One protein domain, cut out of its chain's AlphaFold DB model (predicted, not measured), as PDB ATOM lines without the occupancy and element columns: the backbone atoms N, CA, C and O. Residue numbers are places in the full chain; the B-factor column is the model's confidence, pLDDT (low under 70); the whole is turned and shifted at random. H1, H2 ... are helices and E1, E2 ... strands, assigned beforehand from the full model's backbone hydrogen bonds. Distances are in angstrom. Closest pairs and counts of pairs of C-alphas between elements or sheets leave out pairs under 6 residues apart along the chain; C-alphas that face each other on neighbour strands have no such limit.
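Overview. This is residues 48 to 185 of the 347 residues of an uncharacterized protein of Steinernema carpocapsae (UniProt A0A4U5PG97). A strongly twisted sheet of five strands, E1 E2 E5 E4 E3, runs through the domain with H1 and H4 over one face; its long hairpin of E4 and E5 reaches to one end of the longest axis, and E5 runs on into a small sheet, E6 E7 E8, at the other end. The small hairpin of E9 and E10 packs beside E1, and H2, between H3 and H5, packs at this side of the domain. The 138 printed residues hold five named helices and ten named strands, in the order H1 E1 H2 H3 E2 H4 E3 E4 E5 E6 E7 E8 E9 E10 H5; the class is mixed, helices and strands. The five-stranded sheet is mixed, and the sheets E6 E7 E8 and E9 E10 are antiparallel. The whole is compact, with a radius of gyration of the C-alphas of 14.3 A and spans of 45 by 34 by 29 A.

Along the chain. In the largest sheet E1 is residues 60 to 62, E2 is 84 to 89 and 16.3 A long, E5 is 124 to 133 and 28.0 A long, E4 is 114 to 121 and 23.0 A long, and E3 is 105 to 111 and 17.7 A long. E5 begins at C-alpha 124, (71.390, -52.190, 2.213). E6 is residues 135 to 137, E7 is 140 to 145 and 14.1 A long, and E8 is 156 to 159. E9 is residues 163 to 166 and E10 is 169 to 172. H1 is residues 48 to 53, beginning at C-alpha 48, (83.328, -48.046, 6.567). H2 is residues 65 to 73 and 11.9 A long, H3 is 77 to 81, and H4 is 94 to 100 and 11.2 A long. H5 is residues 175 to 184, 14.3 A long, ending at C-alpha 184, (86.742, -22.981, -5.133).

Arrangement. E2 and E5 are parallel neighbours at 32 degrees, with N 87 and O 130 2.8 A apart, within hydrogen-bond range. E1 and E2 are antiparallel, with N 61 and O 88 at 2.9 A. E3 E4 E5 is a meander, each strand the antiparallel neighbour of the one before; N 108 and O 116 are 2.9 A apart, and N 117 and O 129 2.8 A. E2, H4 and E3 form a split strand-helix-strand unit, two strands running the same way with E5 and E4 between them, and its crossover is right-handed. H1 and H4 lie on the same face, two layers of helices and sheet; H4 has a height of 8.7 A over the sheet and lies over E4, along the strands at 6 degrees on the local plane. The C-alphas of Gly 94 and Thr 114, the closest of H4 and E4, are 6.7 A apart. E6 E7 E8 is a second meander, with N 144 and O 135 at 2.8 A and N 143 and O 158 at 2.8 A. E9 and E10 form a hairpin, with N 166 and O 169 at 2.8 A; the closest C-alphas of E1 and E10, Val 61 and Thr 170, are 4.9 A apart. H2 touches H5 at a shallow tilt of 23 degrees, opposite ways, closest at the C-alphas of Pro 65 and Ile 179, 5.7 A. H2 touches H3, closest at the C-alphas of Ala 66 and Leu 79, 4.9 A. H2 only grazes the largest sheet with residues 65 to 71, and H5 only grazes E6 E7 E8 with residues 178 to 184. In H1, H2, H3 and H5 every O i to N i+4 pair is within hydrogen-bond range; in H4 0 of 3 are, beside 4 of 4 O i to N i+3 pairs.

Size, cuts and confidence. The C-alphas of Ile 123 and Asp 139, the two farthest apart, are 48.2 A apart. The printed part, residues 48 to 185, has no cut. No link is long; those from H1 to E1 and from E7 to E8 are short, the others tight. The mean pLDDT of the printed part is 87.1, and residue 94 and residues 120 to 126 are under 70.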
ATOM      1  N   ASN A  48      82.679 -47.800   7.851       86.44
ATOM      2  CA  ASN A  48      83.328 -48.046   6.567       86.44
ATOM      3  C   ASN A  48      84.457 -47.057   6.243       86.44
ATOM      4  O   ASN A  48      85.456 -47.439   5.643       86.44
ATOM      5  N   ILE A  49      84.327 -45.798   6.664       91.12
ATOM      6  CA  ILE A  49      85.369 -44.789   6.462       91.12
ATOM      7  C   ILE A  49      86.520 -45.036   7.438       91.12
ATOM      8  O   ILE A  49      87.669 -45.110   7.009       91.12
ATOM      9  N   LYS A  50      86.229 -45.225   8.734       91.19
ATOM     10  CA  LYS A  50      87.256 -45.525   9.752       91.19
ATOM     11  C   LYS A  50      88.058 -46.790   9.395       91.19
ATOM     12  O   LYS A  50      89.283 -46.779   9.477       91.19
ATOM     13  N   ALA A  51      87.387 -47.842   8.928       89.75
ATOM     14  CA  ALA A  51      88.011 -49.102   8.529       89.75
ATOM     15  C   ALA A  51      88.982 -48.944   7.344       89.75
ATOM     16  O   ALA A  51      90.027 -49.588   7.328       89.75
ATOM     17  N   LEU A  52      88.680 -48.064   6.381       91.38
ATOM     18  CA  LEU A  52      89.598 -47.764   5.275       91.38
ATOM     19  C   LEU A  52      90.873 -47.065   5.763       91.38
ATOM     20  O   LEU A  52      91.964 -47.402   5.307       91.38
ATOM     21  N   PHE A  53      90.761 -46.120   6.701       93.44
ATOM     22  CA  PHE A  53      91.924 -45.422   7.265       93.44
ATOM     23  C   PHE A  53      92.808 -46.311   8.146       93.44
ATOM     24  O   PHE A  53      94.006 -46.059   8.238       93.44
ATOM     25  N   ALA A  54      92.256 -47.376   8.733       90.44
ATOM     26  CA  ALA A  54      93.035 -48.379   9.457       90.44
ATOM     27  C   ALA A  54      93.950 -49.216   8.537       90.44
ATOM     28  O   ALA A  54      94.815 -49.944   9.019       90.44
ATOM     29  N   PHE A  55      93.775 -49.129   7.215       87.19
ATOM     30  CA  PHE A  55      94.583 -49.863   6.252       87.19
ATOM     31  C   PHE A  55      95.814 -49.053   5.813       87.19
ATOM     32  O   PHE A  55      95.771 -48.266   4.864       87.19
ATOM     33  N   GLU A  56      96.944 -49.277   6.488       80.31
ATOM     34  CA  GLU A  56      98.180 -48.496   6.299       80.31
ATOM     35  C   GLU A  56      98.717 -48.513   4.857       80.31
ATOM     36  O   GLU A  56      99.260 -47.512   4.385       80.31
ATOM     37  N   GLY A  57      98.501 -49.608   4.117       83.00
ATOM     38  CA  GLY A  57      98.990 -49.773   2.742       83.00
ATOM     39  C   GLY A  57      98.411 -48.781   1.725       83.00
ATOM     40  O   GLY A  57      98.974 -48.623   0.644       83.00
ATOM     41  N   LEU A  58      97.313 -48.090   2.056       85.56
ATOM     42  CA  LEU A  58      96.680 -47.114   1.167       85.56
ATOM     43  C   LEU A  58      97.106 -45.671   1.424       85.56
ATOM     44  O   LEU A  58      96.829 -44.828   0.576       85.56
ATOM     45  N   GLN A  59      97.740 -45.358   2.559       91.19
ATOM     46  CA  GLN A  59      98.194 -43.995   2.887       91.19
ATOM     47  C   GLN A  59      97.115 -42.928   2.610       91.19
ATOM     48  O   GLN A  59      97.330 -41.967   1.859       91.19
ATOM     49  N   LEU A  60      95.912 -43.156   3.145       95.44
ATOM     50  CA  LEU A  60      94.747 -42.325   2.858       95.44
ATOM     51  C   LEU A  60      94.838 -40.948   3.515       95.44
ATOM     52  O   LEU A  60      95.449 -40.781   4.570       95.44
ATOM     53  N   VAL A  61      94.156 -39.977   2.913       96.94
ATOM     54  CA  VAL A  61      93.916 -38.642   3.465       96.94
ATOM     55  C   VAL A  61      92.483 -38.195   3.182       96.94
ATOM     56  O   VAL A  61      91.948 -38.416   2.096       96.94
ATOM     57  N   ALA A  62      91.837 -37.564   4.156       97.50
ATOM     58  CA  ALA A  62      90.500 -37.010   3.985       97.50
ATOM     59  C   ALA A  62      90.544 -35.757   3.100       97.50
ATOM     60  O   ALA A  62      91.279 -34.812   3.386       97.50
ATOM     61  N   LEU A  63      89.731 -35.737   2.042       96.06
ATOM     62  CA  LEU A  63      89.580 -34.577   1.156       96.06
ATOM     63  C   LEU A  63      88.170 -33.975   1.222       96.06
ATOM     64  O   LEU A  63      87.962 -32.824   0.845       96.06
ATOM     65  N   ASP A  64      87.190 -34.748   1.683       95.62
ATOM     66  CA  ASP A  64      85.794 -34.345   1.676       95.62
ATOM     67  C   ASP A  64      85.481 -33.259   2.724       95.62
ATOM     68  O   ASP A  64      85.706 -33.475   3.919       95.62
ATOM     69  N   PRO A  65      84.911 -32.102   2.331       95.88
ATOM     70  CA  PRO A  65      84.551 -31.055   3.279       95.88
ATOM     71  C   PRO A  65      83.578 -31.490   4.379       95.88
ATOM     72  O   PRO A  65      83.682 -30.963   5.485       95.88
ATOM     73  N   ALA A  66      82.647 -32.411   4.108       95.88
ATOM     74  CA  ALA A  66      81.687 -32.877   5.106       95.88
ATOM     75  C   ALA A  66      82.383 -33.728   6.176       95.88
ATOM     76  O   ALA A  66      82.152 -33.527   7.371       95.88
ATOM     77  N   LEU A  67      83.305 -34.608   5.763       97.00
ATOM     78  CA  LEU A  67      84.139 -35.389   6.682       97.00
ATOM     79  C   LEU A  67      85.052 -34.480   7.514       97.00
ATOM     80  O   LEU A  67      85.098 -34.595   8.737       97.00
ATOM     81  N   LEU A  68      85.734 -33.534   6.869       97.62
ATOM     82  CA  LEU A  68      86.636 -32.603   7.546       97.62
ATOM     83  C   LEU A  68      85.900 -31.699   8.550       97.62
ATOM     84  O   LEU A  68      86.394 -31.463   9.652       97.62
ATOM     85  N   LYS A  69      84.695 -31.226   8.209       96.50
ATOM     86  CA  LYS A  69      83.858 -30.427   9.116       96.50
ATOM     87  C   LYS A  69      83.336 -31.254  10.293       96.50
ATOM     88  O   LYS A  69      83.347 -30.753  11.418       96.50
ATOM     89  N   CYS A  70      82.919 -32.498  10.050       96.25
ATOM     90  CA  CYS A  70      82.539 -33.455  11.092       96.25
ATOM     91  C   CYS A  70      83.691 -33.662  12.084       96.25
ATOM     92  O   CYS A  70      83.510 -33.428  13.272       96.25
ATOM     93  N   LEU A  71      84.899 -33.963  11.596       96.00
ATOM     94  CA  LEU A  71      86.097 -34.141  12.428       96.00
ATOM     95  C   LEU A  71      86.457 -32.896  13.247       96.00
ATOM     96  O   LEU A  71      86.866 -33.012  14.398       96.00
ATOM     97  N   LYS A  72      86.294 -31.702  12.665       94.81
ATOM     98  CA  LYS A  72      86.622 -30.435  13.332       94.81
ATOM     99  C   LYS A  72      85.601 -30.024  14.401       94.81
ATOM    100  O   LYS A  72      85.967 -29.354  15.359       94.81
ATOM    101  N   THR A  73      84.319 -30.336  14.205       94.56
ATOM    102  CA  THR A  73      83.219 -29.766  15.015       94.56
ATOM    103  C   THR A  73      82.397 -30.798  15.783       94.56
ATOM    104  O   THR A  73      81.452 -30.414  16.467       94.56
ATOM    105  N   SER A  74      82.689 -32.087  15.606       93.81
ATOM    106  CA  SER A  74      81.863 -33.229  16.023       93.81
ATOM    107  C   SER A  74      80.418 -33.217  15.487       93.81
ATOM    108  O   SER A  74      79.606 -34.053  15.867       93.81
ATOM    109  N   LYS A  75      80.070 -32.303  14.565       94.38
ATOM    110  CA  LYS A  75      78.740 -32.216  13.940       94.38
ATOM    111  C   LYS A  75      78.754 -32.904  12.579       94.38
ATOM    112  O   LYS A  75      79.186 -32.319  11.584       94.38
ATOM    113  N   CYS A  76      78.250 -34.135  12.532       93.50
ATOM    114  CA  CYS A  76      78.412 -35.032  11.384       93.50
ATOM    115  C   CYS A  76      77.172 -35.167  10.485       93.50
ATOM    116  O   CYS A  76      77.170 -35.988   9.575       93.50
ATOM    117  N   VAL A  77      76.154 -34.315  10.659       92.12
ATOM    118  CA  VAL A  77      74.901 -34.348   9.874       92.12
ATOM    119  C   VAL A  77      75.155 -34.266   8.362       92.12
ATOM    120  O   VAL A  77      74.585 -35.034   7.596       92.12
ATOM    121  N   GLU A  78      76.053 -33.381   7.913       92.31
ATOM    122  CA  GLU A  78      76.410 -33.274   6.486       92.31
ATOM    123  C   GLU A  78      77.092 -34.548   5.969       92.31
ATOM    124  O   GLU A  78      76.817 -34.984   4.855       92.31
ATOM    125  N   LEU A  79      77.950 -35.172   6.783       92.75
ATOM    126  CA  LEU A  79      78.617 -36.429   6.439       92.75
ATOM    127  C   LEU A  79      77.613 -37.588   6.375       92.75
ATOM    128  O   LEU A  79      77.698 -38.431   5.485       92.75
ATOM    129  N   GLN A  80      76.647 -37.623   7.294       88.75
ATOM    130  CA  GLN A  80      75.569 -38.613   7.332       88.75
ATOM    131  C   GLN A  80      74.610 -38.459   6.145       88.75
ATOM    132  O   GLN A  80      74.180 -39.466   5.592       88.75
ATOM    133  N   ALA A  81      74.360 -37.236   5.679       88.38
ATOM    134  CA  ALA A  81      73.531 -36.974   4.502       88.38
ATOM    135  C   ALA A  81      74.265 -37.156   3.158       88.38
ATOM    136  O   ALA A  81      73.614 -37.239   2.124       88.38
ATOM    137  N   ALA A  82      75.602 -37.189   3.142       88.00
ATOM    138  CA  ALA A  82      76.367 -37.297   1.901       88.00
ATOM    139  C   ALA A  82      76.242 -38.687   1.248       88.00
ATOM    140  O   ALA A  82      76.515 -39.702   1.894       88.00
ATOM    141  N   ASP A  83      75.920 -38.728  -0.046       84.38
ATOM    142  CA  ASP A  83      75.862 -39.976  -0.828       84.38
ATOM    143  C   ASP A  83      77.251 -40.603  -1.018       84.38
ATOM    144  O   ASP A  83      77.411 -41.827  -1.050       84.38
ATOM    145  N   ALA A  84      78.273 -39.747  -1.117       88.81
ATOM    146  CA  ALA A  84      79.653 -40.159  -1.276       88.81
ATOM    147  C   ALA A  84      80.626 -39.319  -0.447       88.81
ATOM    148  O   ALA A  84      80.362 -38.157  -0.145       88.81
ATOM    149  N   VAL A  85      81.776 -39.911  -0.121       93.12
ATOM    150  CA  VAL A  85      82.875 -39.249   0.597       93.12
ATOM    151  C   VAL A  85      84.156 -39.341  -0.223       93.12
ATOM    152  O   VAL A  85      84.576 -40.436  -0.592       93.12
ATOM    153  N   HIS A  86      84.791 -38.200  -0.501       94.38
ATOM    154  CA  HIS A  86      86.042 -38.147  -1.265       94.38
ATOM    155  C   HIS A  86      87.288 -38.242  -0.368       94.38
ATOM    156  O   HIS A  86      87.538 -37.392   0.490       94.38
ATOM    157  N   LEU A  87      88.113 -39.258  -0.611       95.75
ATOM    158  CA  LEU A  87      89.430 -39.465  -0.016       95.75
ATOM    159  C   LEU A  87      90.541 -39.377  -1.073       95.75
ATOM    160  O   LEU A  87      90.329 -39.575  -2.271       95.75
ATOM    161  N   GLY A  88      91.750 -39.089  -0.611       94.88
ATOM    162  CA  GLY A  88      92.976 -39.106  -1.393       94.88
ATOM    163  C   GLY A  88      93.886 -40.247  -0.965       94.88
ATOM    164  O   GLY A  88      93.808 -40.702   0.171       94.88
ATOM    165  N   THR A  89      94.775 -40.675  -1.853       94.06
ATOM    166  CA  THR A  89      95.881 -41.589  -1.536       94.06
ATOM    167  C   THR A  89      97.173 -41.094  -2.174       94.06
ATOM    168  O   THR A  89      97.152 -40.586  -3.297       94.06
ATOM    169  N   TYR A  90      98.296 -41.256  -1.473       90.75
ATOM    170  CA  TYR A  90      99.638 -41.029  -2.024       90.75
ATOM    171  C   TYR A  90     100.211 -42.253  -2.754       90.75
ATOM    172  O   TYR A  90     101.340 -42.199  -3.244       90.75
ATOM    173  N   ALA A  91      99.446 -43.344  -2.866       86.88
ATOM    174  CA  ALA A  91      99.837 -44.500  -3.656       86.88
ATOM    175  C   ALA A  91     100.161 -44.097  -5.102       86.88
ATOM    176  O   ALA A  91      99.492 -43.258  -5.707       86.88
ATOM    177  N   THR A  92     101.184 -44.723  -5.680       74.31
ATOM    178  CA  THR A  92     101.729 -44.349  -6.994       74.31
ATOM    179  C   THR A  92     100.728 -44.528  -8.138       74.31
ATOM    180  O   THR A  92     100.784 -43.806  -9.134       74.31
ATOM    181  N   ASN A  93      99.795 -45.473  -8.009       72.56
ATOM    182  CA  ASN A  93      98.716 -45.718  -8.962       72.56
ATOM    183  C   ASN A  93      97.591 -46.553  -8.318       72.56
ATOM    184  O   ASN A  93      97.674 -46.960  -7.158       72.56
ATOM    185  N   GLY A  94      96.543 -46.841  -9.094       68.00
ATOM    186  CA  GLY A  94      95.406 -47.641  -8.643       68.00
ATOM    187  C   GLY A  94      95.699 -49.108  -8.288       68.00
ATOM    188  O   GLY A  94      94.800 -49.780  -7.795       68.00
ATOM    189  N   SER A  95      96.918 -49.629  -8.484       72.94
ATOM    190  CA  SER A  95      97.252 -51.005  -8.063       72.94
ATOM    191  C   SER A  95      97.207 -51.184  -6.547       72.94
ATOM    192  O   SER A  95      96.882 -52.273  -6.086       72.94
ATOM    193  N   ALA A  96      97.407 -50.118  -5.764       77.00
ATOM    194  CA  ALA A  96      97.272 -50.176  -4.308       77.00
ATOM    195  C   ALA A  96      95.858 -50.588  -3.858       77.00
ATOM    196  O   ALA A  96      95.691 -51.129  -2.769       77.00
ATOM    197  N   PHE A  97      94.839 -50.408  -4.708       78.44
ATOM    198  CA  PHE A  97      93.479 -50.862  -4.419       78.44
ATOM    199  C   PHE A  97      93.303 -52.381  -4.541       78.44
ATOM    200  O   PHE A  97      92.331 -52.907  -4.008       78.44
ATOM    201  N   GLN A  98      94.251 -53.107  -5.154       76.88
ATOM    202  CA  GLN A  98      94.245 -54.577  -5.149       76.88
ATOM    203  C   GLN A  98      94.319 -55.140  -3.724       76.88
ATOM    204  O   GLN A  98      93.760 -56.196  -3.451       76.88
ATOM    205  N   LEU A  99      94.922 -54.392  -2.795       77.06
ATOM    206  CA  LEU A  99      95.019 -54.751  -1.379       77.06
ATOM    207  C   LEU A  99      93.653 -54.864  -0.677       77.06
ATOM    208  O   LEU A  99      93.560 -55.420   0.416       77.06
ATOM    209  N   LEU A 100      92.597 -54.325  -1.288       79.81
ATOM    210  CA  LEU A 100      91.238 -54.367  -0.761       79.81
ATOM    211  C   LEU A 100      90.370 -55.467  -1.395       79.81
ATOM    212  O   LEU A 100      89.226 -55.614  -0.980       79.81
ATOM    213  N   MET A 101      90.874 -56.233  -2.372       73.88
ATOM    214  CA  MET A 101      90.055 -57.184  -3.147       73.88
ATOM    215  C   MET A 101      89.524 -58.364  -2.317       73.88
ATOM    216  O   MET A 101      88.437 -58.852  -2.601       73.88
ATOM    217  N   ASP A 102      90.232 -58.772  -1.259       72.69
ATOM    218  CA  ASP A 102      89.834 -59.891  -0.381       72.69
ATOM    219  C   ASP A 102      88.952 -59.452   0.804       72.69
ATOM    220  O   ASP A 102      88.837 -60.133   1.826       72.69
ATOM    221  N   LYS A 103      88.381 -58.252   0.728       79.44
ATOM    222  CA  LYS A 103      87.586 -57.639   1.795       79.44
ATOM    223  C   LYS A 103      86.128 -57.497   1.342       79.44
ATOM    224  O   LYS A 103      85.866 -57.513   0.144       79.44
ATOM    225  N   PRO A 104      85.169 -57.302   2.268       80.06
ATOM    226  CA  PRO A 104      83.740 -57.178   1.940       80.06
ATOM    227  C   PRO A 104      83.370 -55.836   1.266       80.06
ATOM    228  O   PRO A 104      82.294 -55.292   1.496       80.06
ATOM    229  N   TRP A 105      84.268 -55.259   0.464       85.00
ATOM    230  CA  TRP A 105      84.039 -54.009  -0.254       85.00
ATOM    231  C   TRP A 105      83.689 -54.293  -1.710       85.00
ATOM    232  O   TRP A 105      84.343 -55.094  -2.376       85.00
ATOM    233  N   HIS A 106      82.717 -53.562  -2.243       86.69
ATOM    234  CA  HIS A 106      82.484 -53.526  -3.680       86.69
ATOM    235  C   HIS A 106      83.422 -52.498  -4.314       86.69
ATOM    236  O   HIS A 106      83.292 -51.302  -4.057       86.69
ATOM    237  N   ILE A 107      84.377 -52.946  -5.126       88.12
ATOM    238  CA  ILE A 107      85.406 -52.078  -5.709       88.12
ATOM    239  C   ILE A 107      85.152 -51.912  -7.203       88.12
ATOM    240  O   ILE A 107      85.162 -52.882  -7.957       88.12
ATOM    241  N   GLN A 108      85.007 -50.665  -7.643       88.44
ATOM    242  CA  GLN A 108      84.892 -50.309  -9.052       88.44
ATOM    243  C   GLN A 108      86.026 -49.351  -9.436       88.44
ATOM    244  O   GLN A 108      86.049 -48.186  -9.034       88.44
ATOM    245  N   SER A 109      86.974 -49.837 -10.240       88.50
ATOM    246  CA  SER A 109      88.016 -48.987 -10.823       88.50
ATOM    247  C   SER A 109      87.416 -48.134 -11.939       88.50
ATOM    248  O   SER A 109      86.942 -48.661 -12.945       88.50
ATOM    249  N   LEU A 110      87.420 -46.815 -11.758       88.00
ATOM    250  CA  LEU A 110      86.918 -45.872 -12.759       88.00
ATOM    251  C   LEU A 110      88.018 -45.478 -13.745       88.00
ATOM    252  O   LEU A 110      87.791 -45.331 -14.945       88.00
ATOM    253  N   SER A 111      89.230 -45.284 -13.226       87.69
ATOM    254  CA  SER A 111      90.422 -44.942 -13.998       87.69
ATOM    255  C   SER A 111      91.681 -45.400 -13.252       87.69
ATOM    256  O   SER A 111      91.608 -45.699 -12.060       87.69
ATOM    257  N   PRO A 112      92.876 -45.341 -13.871       87.06
ATOM    258  CA  PRO A 112      94.138 -45.632 -13.181       87.06
ATOM    259  C   PRO A 112      94.423 -44.764 -11.939       87.06
ATOM    260  O   PRO A 112      95.352 -45.056 -11.182       87.06
ATOM    261  N   HIS A 113      93.669 -43.678 -11.743       89.38
ATOM    262  CA  HIS A 113      93.857 -42.709 -10.663       89.38
ATOM    263  C   HIS A 113      92.644 -42.589  -9.746       89.38
ATOM    264  O   HIS A 113      92.623 -41.700  -8.895       89.38
ATOM    265  N   THR A 114      91.591 -43.380  -9.944       89.88
ATOM    266  CA  THR A 114      90.353 -43.210  -9.185       89.88
ATOM    267  C   THR A 114      89.553 -44.498  -9.097       89.88
ATOM    268  O   THR A 114      89.271 -45.125 -10.117       89.88
ATOM    269  N   THR A 115      89.112 -44.801  -7.880       90.94
ATOM    270  CA  THR A 115      88.337 -45.993  -7.539       90.94
ATOM    271  C   THR A 115      87.145 -45.610  -6.672       90.94
ATOM    272  O   THR A 115      87.266 -44.764  -5.785       90.94
ATOM    273  N   LEU A 116      86.000 -46.239  -6.925       90.50
ATOM    274  CA  LEU A 116      84.853 -46.222  -6.026       90.50
ATOM    275  C   LEU A 116      84.873 -47.470  -5.155       90.50
ATOM    276  O   LEU A 116      85.139 -48.573  -5.632       90.50
ATOM    277  N   ILE A 117      84.563 -47.273  -3.883       89.12
ATOM    278  CA  ILE A 117      84.466 -48.326  -2.884       89.12
ATOM    279  C   ILE A 117      83.085 -48.236  -2.250       89.12
ATOM    280  O   ILE A 117      82.759 -47.269  -1.564       89.12
ATOM    281  N   GLY A 118      82.259 -49.238  -2.505       86.75
ATOM    282  CA  GLY A 118      81.003 -49.463  -1.810       86.75
ATOM    283  C   GLY A 118      81.203 -50.385  -0.613       86.75
ATOM    284  O   GLY A 118      82.059 -51.268  -0.626       86.75
ATOM    285  N   TYR A 119      80.379 -50.191   0.410       79.31
ATOM    286  CA  TYR A 119      80.199 -51.158   1.485       79.31
ATOM    287  C   TYR A 119      78.724 -51.503   1.588       79.31
ATOM    288  O   TYR A 119      77.874 -50.606   1.643       79.31
ATOM    289  N   GLU A 120      78.435 -52.794   1.582       69.06
ATOM    290  CA  GLU A 120      77.085 -53.314   1.721       69.06
ATOM    291  C   GLU A 120      76.850 -53.641   3.195       69.06
ATOM    292  O   GLU A 120      77.537 -54.486   3.768       69.06
ATOM    293  N   TYR A 121      75.928 -52.919   3.836       67.62
ATOM    294  CA  TYR A 121      75.463 -53.273   5.174       67.62
ATOM    295  C   TYR A 121      74.317 -54.288   5.044       67.62
ATOM    296  O   TYR A 121      73.624 -54.312   4.029       67.62
ATOM    297  N   GLU A 122      74.052 -55.075   6.091       60.69
ATOM    298  CA  GLU A 122      72.962 -56.076   6.115       60.69
ATOM    299  C   GLU A 122      71.561 -55.482   5.842       60.69
ATOM    300  O   GLU A 122      70.636 -56.200   5.474       60.69
ATOM    301  N   ILE A 123      71.408 -54.161   5.978       60.16
ATOM    302  CA  ILE A 123      70.179 -53.397   5.710       60.16
ATOM    303  C   ILE A 123      70.225 -52.585   4.395       60.16
ATOM    304  O   ILE A 123      69.376 -51.721   4.182       60.16
ATOM    305  N   GLY A 124      71.203 -52.845   3.517       57.41
ATOM    306  CA  GLY A 124      71.390 -52.190   2.213       57.41
ATOM    307  C   GLY A 124      72.684 -51.365   2.077       57.41
ATOM    308  O   GLY A 124      73.452 -51.183   3.025       57.41
ATOM    309  N   TYR A 125      72.949 -50.852   0.869       54.72
ATOM    310  CA  TYR A 125      74.116 -50.004   0.573       54.72
ATOM    311  C   TYR A 125      74.003 -48.647   1.260       54.72
ATOM    312  O   TYR A 125      73.011 -47.955   1.055       54.72
ATOM    313  N   ASN A 126      75.020 -48.229   2.026       64.56
ATOM    314  CA  ASN A 126      74.848 -47.035   2.864       64.56
ATOM    315  C   ASN A 126      75.950 -45.969   2.811       64.56
ATOM    316  O   ASN A 126      75.938 -45.093   3.667       64.56
ATOM    317  N   LYS A 127      76.874 -46.000   1.833       74.44
ATOM    318  CA  LYS A 127      77.705 -44.851   1.377       74.44
ATOM    319  C   LYS A 127      78.803 -45.306   0.425       74.44
ATOM    320  O   LYS A 127      79.501 -46.280   0.710       74.44
ATOM    321  N   THR A 128      79.030 -44.548  -0.642       87.88
ATOM    322  CA  THR A 128      80.158 -44.785  -1.549       87.88
ATOM    323  C   THR A 128      81.368 -43.949  -1.133       87.88
ATOM    324  O   THR A 128      81.265 -42.758  -0.854       87.88
ATOM    325  N   VAL A 129      82.553 -44.544  -1.104       91.81
ATOM    326  CA  VAL A 129      83.807 -43.827  -0.879       91.81
ATOM    327  C   VAL A 129      84.531 -43.697  -2.206       91.81
ATOM    328  O   VAL A 129      84.838 -44.683  -2.869       91.81
ATOM    329  N   LEU A 130      84.801 -42.461  -2.603       92.62
ATOM    330  CA  LEU A 130      85.593 -42.153  -3.780       92.62
ATOM    331  C   LEU A 130      87.043 -41.965  -3.348       92.62
ATOM    332  O   LEU A 130      87.319 -41.071  -2.554       92.62
ATOM    333  N   ILE A 131      87.974 -42.747  -3.891       93.38
ATOM    334  CA  ILE A 131      89.403 -42.581  -3.609       93.38
ATOM    335  C   ILE A 131      90.136 -42.157  -4.874       93.38
ATOM    336  O   ILE A 131      90.116 -42.864  -5.882       93.38
ATOM    337  N   SER A 132      90.811 -41.006  -4.817       93.50
ATOM    338  CA  SER A 132      91.645 -40.498  -5.908       93.50
ATOM    339  C   SER A 132      93.129 -40.511  -5.554       93.50
ATOM    340  O   SER A 132      93.527 -40.109  -4.463       93.50
ATOM    341  N   VAL A 133      93.960 -40.898  -6.516       93.06
ATOM    342  CA  VAL A 133      95.416 -40.778  -6.417       93.06
ATOM    343  C   VAL A 133      95.813 -39.302  -6.456       93.06
ATOM    344  O   VAL A 133      95.433 -38.570  -7.373       93.06
ATOM    345  N   LEU A 134      96.594 -38.878  -5.465       93.38
ATOM    346  CA  LEU A 134      97.174 -37.544  -5.359       93.38
ATOM    347  C   LEU A 134      98.508 -37.514  -6.101       93.38
ATOM    348  O   LEU A 134      99.548 -37.881  -5.561       93.38
ATOM    349  N   GLN A 135      98.491 -37.061  -7.353       90.50
ATOM    350  CA  GLN A 135      99.717 -36.985  -8.141       90.50
ATOM    351  C   GLN A 135     100.510 -35.724  -7.814       90.50
ATOM    352  O   GLN A 135     100.106 -34.620  -8.188       90.50
ATOM    353  N   ALA A 136     101.653 -35.899  -7.157       87.81
ATOM    354  CA  ALA A 136     102.630 -34.835  -6.997       87.81
ATOM    355  C   ALA A 136     103.234 -34.449  -8.354       87.81
ATOM    356  O   ALA A 136     103.529 -35.301  -9.195       87.81
ATOM    357  N   SER A 137     103.420 -33.150  -8.569       79.81
ATOM    358  CA  SER A 137     104.192 -32.639  -9.698       79.81
ATOM    359  C   SER A 137     105.657 -32.492  -9.268       79.81
ATOM    360  O   SER A 137     105.902 -31.740  -8.331       79.81
ATOM    361  N   PRO A 138     106.636 -33.121  -9.944       75.12
ATOM    362  CA  PRO A 138     108.047 -33.044  -9.542       75.12
ATOM    363  C   PRO A 138     108.569 -31.606  -9.434       75.12
ATOM    364  O   PRO A 138     109.250 -31.257  -8.479       75.12
ATOM    365  N   ASP A 139     108.166 -30.753 -10.380       78.00
ATOM    366  CA  ASP A 139     108.674 -29.380 -10.485       78.00
ATOM    367  C   ASP A 139     107.732 -28.328  -9.881       78.00
ATOM    368  O   ASP A 139     107.933 -27.129 -10.078       78.00
ATOM    369  N   LYS A 140     106.616 -28.740  -9.258       77.19
ATOM    370  CA  LYS A 140     105.561 -27.800  -8.838       77.19
ATOM    371  C   LYS A 140     104.957 -28.205  -7.507       77.19
ATOM    372  O   LYS A 140     104.609 -29.360  -7.301       77.19
ATOM    373  N   ASP A 141     104.717 -27.215  -6.657       84.12
ATOM    374  CA  ASP A 141     104.135 -27.407  -5.329       84.12
ATOM    375  C   ASP A 141     102.607 -27.623  -5.376       84.12
ATOM    376  O   ASP A 141     101.822 -26.821  -4.869       84.12
ATOM    377  N   TYR A 142     102.148 -28.682  -6.050       87.62
ATOM    378  CA  TYR A 142     100.750 -29.111  -5.986       87.62
ATOM    379  C   TYR A 142     100.557 -30.614  -6.187       87.62
ATOM    380  O   TYR A 142     101.319 -31.301  -6.868       87.62
ATOM    381  N   LEU A 143      99.422 -31.079  -5.670       90.88
ATOM    382  CA  LEU A 143      98.844 -32.398  -5.867       90.88
ATOM    383  C   LEU A 143      97.695 -32.297  -6.876       90.88
ATOM    384  O   LEU A 143      96.773 -31.490  -6.715       90.88
ATOM    385  N   LYS A 144      97.756 -33.095  -7.944       90.81
ATOM    386  CA  LYS A 144      96.722 -33.165  -8.979       90.81
ATOM    387  C   LYS A 144      95.765 -34.318  -8.707       90.81
ATOM    388  O   LYS A 144      96.192 -35.447  -8.489       90.81
ATOM    389  N   ILE A 145      94.476 -34.020  -8.815       91.62
ATOM    390  CA  ILE A 145      93.377 -34.982  -8.836       91.62
ATOM    391  C   ILE A 145      92.785 -34.956 -10.241       91.62
ATOM    392  O   ILE A 145      92.392 -33.893 -10.738       91.62
ATOM    393  N   TYR A 146      92.742 -36.114 -10.894       88.94
ATOM    394  CA  TYR A 146      92.137 -36.233 -12.217       88.94
ATOM    395  C   TYR A 146      90.625 -36.176 -12.118       88.94
ATOM    396  O   TYR A 146      90.023 -36.633 -11.152       88.94
ATOM    397  N   GLY A 147      90.030 -35.583 -13.145       86.69
ATOM    398  CA  GLY A 147      88.594 -35.614 -13.303       86.69
ATOM    399  C   GLY A 147      88.142 -36.927 -13.923       86.69
ATOM    400  O   GLY A 147      88.897 -37.587 -14.639       86.69
ATOM    401  N   TYR A 148      86.884 -37.251 -13.686       84.38
ATOM    402  CA  TYR A 148      86.179 -38.377 -14.277       84.38
ATOM    403  C   TYR A 148      84.758 -37.926 -14.606       84.38
ATOM    404  O   TYR A 148      84.249 -36.996 -13.979       84.38
ATOM    405  N   LYS A 149      84.147 -38.504 -15.641       80.50
ATOM    406  CA  LYS A 149      82.827 -38.050 -16.102       80.50
ATOM    407  C   LYS A 149      81.683 -38.647 -15.284       80.50
ATOM    408  O   LYS A 149      80.714 -37.938 -15.039       80.50
ATOM    409  N   GLU A 150      81.800 -39.905 -14.866       75.81
ATOM    410  CA  GLU A 150      80.709 -40.656 -14.232       75.81
ATOM    411  C   GLU A 150      81.216 -41.464 -13.025       75.81
ATOM    412  O   GLU A 150      81.732 -42.561 -13.201       75.81
ATOM    413  N   PRO A 151      81.127 -40.945 -11.788       72.19
ATOM    414  CA  PRO A 151      80.521 -39.676 -11.373       72.19
ATOM    415  C   PRO A 151      81.323 -38.446 -11.838       72.19
ATOM    416  O   PRO A 151      82.507 -38.567 -12.154       72.19
ATOM    417  N   GLU A 152      80.695 -37.256 -11.876       78.62
ATOM    418  CA  GLU A 152      81.366 -35.990 -12.249       78.62
ATOM    419  C   GLU A 152      82.404 -35.613 -11.179       78.62
ATOM    420  O   GLU A 152      82.137 -34.857 -10.243       78.62
ATOM    421  N   ILE A 153      83.625 -36.113 -11.337       83.44
ATOM    422  CA  ILE A 153      84.776 -35.704 -10.542       83.44
ATOM    423  C   ILE A 153      85.405 -34.519 -11.249       83.44
ATOM    424  O   ILE A 153      85.926 -34.607 -12.364       83.44
ATOM    425  N   VAL A 154      85.363 -33.375 -10.581       86.88
ATOM    426  CA  VAL A 154      85.999 -32.159 -11.070       86.88
ATOM    427  C   VAL A 154      87.516 -32.310 -10.912       86.88
ATOM    428  O   VAL A 154      87.964 -32.568  -9.796       86.88
ATOM    429  N   PRO A 155      88.326 -32.115 -11.971       90.06
ATOM    430  CA  PRO A 155      89.776 -32.154 -11.839       90.06
ATOM    431  C   PRO A 155      90.245 -31.003 -10.941       90.06
ATOM    432  O   PRO A 155      89.741 -29.878 -11.037       90.06
ATOM    433  N   ARG A 156      91.222 -31.264 -10.069       90.88
ATOM    434  CA  ARG A 156      91.745 -30.283  -9.101       90.88
ATOM    435  C   ARG A 156      93.265 -30.279  -9.085       90.88
ATOM    436  O   ARG A 156      93.899 -31.302  -9.311       90.88
ATOM    437  N   ALA A 157      93.838 -29.111  -8.828       88.06
ATOM    438  CA  ALA A 157      95.214 -28.979  -8.382       88.06
ATOM    439  C   ALA A 157      95.169 -28.229  -7.063       88.06
ATOM    440  O   ALA A 157      94.595 -27.142  -6.983       88.06
ATOM    441  N   ILE A 158      95.712 -28.854  -6.033       87.50
ATOM    442  CA  ILE A 158      95.689 -28.348  -4.670       87.50
ATOM    443  C   ILE A 158      97.141 -28.166  -4.280       87.50
ATOM    444  O   ILE A 158      97.921 -29.100  -4.443       87.50
ATOM    445  N   LYS A 159      97.509 -26.975  -3.804       86.50
ATOM    446  CA  LYS A 159      98.852 -26.735  -3.266       86.50
ATOM    447  C   LYS A 159      99.196 -27.827  -2.255       86.50
ATOM    448  O   LYS A 159      98.308 -28.238  -1.505       86.50
ATOM    449  N   SER A 160     100.430 -28.323  -2.262       89.12
ATOM    450  CA  SER A 160     100.804 -29.390  -1.334       89.12
ATOM    451  C   SER A 160     100.568 -28.928   0.101       89.12
ATOM    452  O   SER A 160     100.764 -27.763   0.449       89.12
ATOM    453  N   PHE A 161     100.101 -29.840   0.941       91.19
ATOM    454  CA  PHE A 161      99.729 -29.533   2.311       91.19
ATOM    455  C   PHE A 161     100.289 -30.596   3.244       91.19
ATOM    456  O   PHE A 161     100.447 -31.760   2.876       91.19
ATOM    457  N   LYS A 162     100.593 -30.181   4.472       94.31
ATOM    458  CA  LYS A 162     100.989 -31.100   5.535       94.31
ATOM    459  C   LYS A 162      99.743 -31.757   6.112       94.31
ATOM    460  O   LYS A 162      98.694 -31.116   6.206       94.31
ATOM    461  N   THR A 163      99.877 -33.000   6.541       96.62
ATOM    462  CA  THR A 163      98.810 -33.750   7.198       96.62
ATOM    463  C   THR A 163      99.074 -33.899   8.695       96.62
ATOM    464  O   THR A 163     100.188 -33.668   9.179       96.62
ATOM    465  N   VAL A 164      98.015 -34.226   9.430       96.88
ATOM    466  CA  VAL A 164      98.020 -34.653  10.835       96.88
ATOM    467  C   VAL A 164      96.981 -35.762  11.006       96.88
ATOM    468  O   VAL A 164      96.072 -35.879  10.185       96.88
ATOM    469  N   THR A 165      97.091 -36.565  12.061       95.94
ATOM    470  CA  THR A 165      96.092 -37.595  12.380       95.94
ATOM    471  C   THR A 165      95.104 -37.063  13.413       95.94
ATOM    472  O   THR A 165      95.514 -36.525  14.436       95.94
ATOM    473  N   SER A 166      93.807 -37.237  13.160       94.75
ATOM    474  CA  SER A 166      92.709 -36.877  14.063       94.75
ATOM    475  C   SER A 166      91.689 -38.012  14.095       94.75
ATOM    476  O   SER A 166      91.190 -38.401  13.045       94.75
ATOM    477  N   TYR A 167      91.374 -38.553  15.276       93.69
ATOM    478  CA  TYR A 167      90.439 -39.685  15.442       93.69
ATOM    479  C   TYR A 167      90.744 -40.889  14.522       93.69
ATOM    480  O   TYR A 167      89.842 -41.491  13.943       93.69
ATOM    481  N   GLY A 168      92.033 -41.206  14.337       93.06
ATOM    482  CA  GLY A 168      92.483 -42.282  13.443       93.06
ATOM    483  C   GLY A 168      92.396 -41.959  11.946       93.06
ATOM    484  O   GLY A 168      92.621 -42.837  11.123       93.06
ATOM    485  N   ILE A 169      92.087 -40.712  11.578       96.25
ATOM    486  CA  ILE A 169      91.962 -40.257  10.193       96.25
ATOM    487  C   ILE A 169      93.045 -39.231   9.883       96.25
ATOM    488  O   ILE A 169      93.194 -38.224  10.575       96.25
ATOM    489  N   THR A 170      93.783 -39.458   8.800       97.56
ATOM    490  CA  THR A 170      94.739 -38.484   8.270       97.56
ATOM    491  C   THR A 170      93.983 -37.336   7.605       97.56
ATOM    492  O   THR A 170      93.232 -37.542   6.650       97.56
ATOM    493  N   VAL A 171      94.205 -36.110   8.072       97.69
ATOM    494  CA  VAL A 171      93.555 -34.888   7.579       97.69
ATOM    495  C   VAL A 171      94.588 -33.823   7.200       97.69
ATOM    496  O   VAL A 171      95.713 -33.853   7.709       97.69
ATOM    497  N   PRO A 172      94.244 -32.851   6.337       97.12
ATOM    498  CA  PRO A 172      95.036 -31.639   6.166       97.12
ATOM    499  C   PRO A 172      95.217 -30.916   7.505       97.12
ATOM    500  O   PRO A 172      94.266 -30.773   8.269       97.12
ATOM    501  N   ARG A 173      96.433 -30.432   7.779       95.88
ATOM    502  CA  ARG A 173      96.762 -29.714   9.022       95.88
ATOM    503  C   ARG A 173      95.920 -28.454   9.212       95.88
ATOM    504  O   ARG A 173      95.483 -28.180  10.321       95.88
ATOM    505  N   ASP A 174      95.714 -27.701   8.136       93.31
ATOM    506  CA  ASP A 174      94.824 -26.542   8.110       93.31
ATOM    507  C   ASP A 174      93.547 -26.905   7.346       93.31
ATOM    508  O   ASP A 174      93.483 -26.849   6.113       93.31
ATOM    509  N   ILE A 175      92.538 -27.334   8.105       94.75
ATOM    510  CA  ILE A 175      91.255 -27.786   7.566       94.75
ATOM    511  C   ILE A 175      90.493 -26.637   6.891       94.75
ATOM    512  O   ILE A 175      89.882 -26.854   5.843       94.75
ATOM    513  N   ASP A 176      90.515 -25.424   7.447       91.44
ATOM    514  CA  ASP A 176      89.708 -24.314   6.926       91.44
ATOM    515  C   ASP A 176      90.244 -23.821   5.586       91.44
ATOM    516  O   ASP A 176      89.490 -23.732   4.608       91.44
ATOM    517  N   SER A 177      91.557 -23.584   5.512       87.88
ATOM    518  CA  SER A 177      92.221 -23.205   4.266       87.88
ATOM    519  C   SER A 177      92.058 -24.290   3.207       87.88
ATOM    520  O   SER A 177      91.804 -23.989   2.035       87.88
ATOM    521  N   PHE A 178      92.151 -25.567   3.599       92.25
ATOM    522  CA  PHE A 178      91.929 -26.678   2.681       92.25
ATOM    523  C   PHE A 178      90.491 -26.698   2.149       92.25
ATOM    524  O   PHE A 178      90.300 -26.769   0.936       92.25
ATOM    525  N   ILE A 179      89.471 -26.578   3.007       92.56
ATOM    526  CA  ILE A 179      88.060 -26.558   2.585       92.56
ATOM    527  C   ILE A 179      87.779 -25.370   1.658       92.56
ATOM    528  O   ILE A 179      87.063 -25.523   0.660       92.56
ATOM    529  N   LEU A 180      88.341 -24.192   1.950       87.94
ATOM    530  CA  LEU A 180      88.196 -23.007   1.105       87.94
ATOM    531  C   LEU A 180      88.754 -23.262  -0.304       87.94
ATOM    532  O   LEU A 180      88.058 -23.031  -1.301       87.94
ATOM    533  N   ARG A 181      89.969 -23.822  -0.388       87.31
ATOM    534  CA  ARG A 181      90.602 -24.236  -1.650       87.31
ATOM    535  C   ARG A 181      89.820 -25.342  -2.339       87.31
ATOM    536  O   ARG A 181      89.637 -25.279  -3.546       87.31
ATOM    537  N   TRP A 182      89.306 -26.324  -1.607       89.69
ATOM    538  CA  TRP A 182      88.543 -27.431  -2.176       89.69
ATOM    539  C   TRP A 182      87.245 -26.951  -2.825       89.69
ATOM    540  O   TRP A 182      86.908 -27.338  -3.944       89.69
ATOM    541  N   LYS A 183      86.505 -26.058  -2.167       86.38
ATOM    542  CA  LYS A 183      85.231 -25.555  -2.699       86.38
ATOM    543  C   LYS A 183      85.409 -24.707  -3.960       86.38
ATOM    544  O   LYS A 183      84.526 -24.702  -4.818       86.38
ATOM    545  N   ARG A 184      86.534 -23.998  -4.085       83.19
ATOM    546  CA  ARG A 184      86.742 -22.981  -5.133       83.19
ATOM    547  C   ARG A 184      87.746 -23.393  -6.210       83.19
ATOM    548  O   ARG A 184      87.571 -23.042  -7.372       83.19
ATOM    549  N   GLY A 185      88.751 -24.174  -5.846       79.88
ATOM    550  CA  GLY A 185      89.863 -24.568  -6.698       79.88
ATOM    551  C   GLY A 185      89.494 -25.678  -7.673       79.88
ATOM    552  O   GLY A 185      88.959 -26.720  -7.299       79.88
TER     553      GLY A 185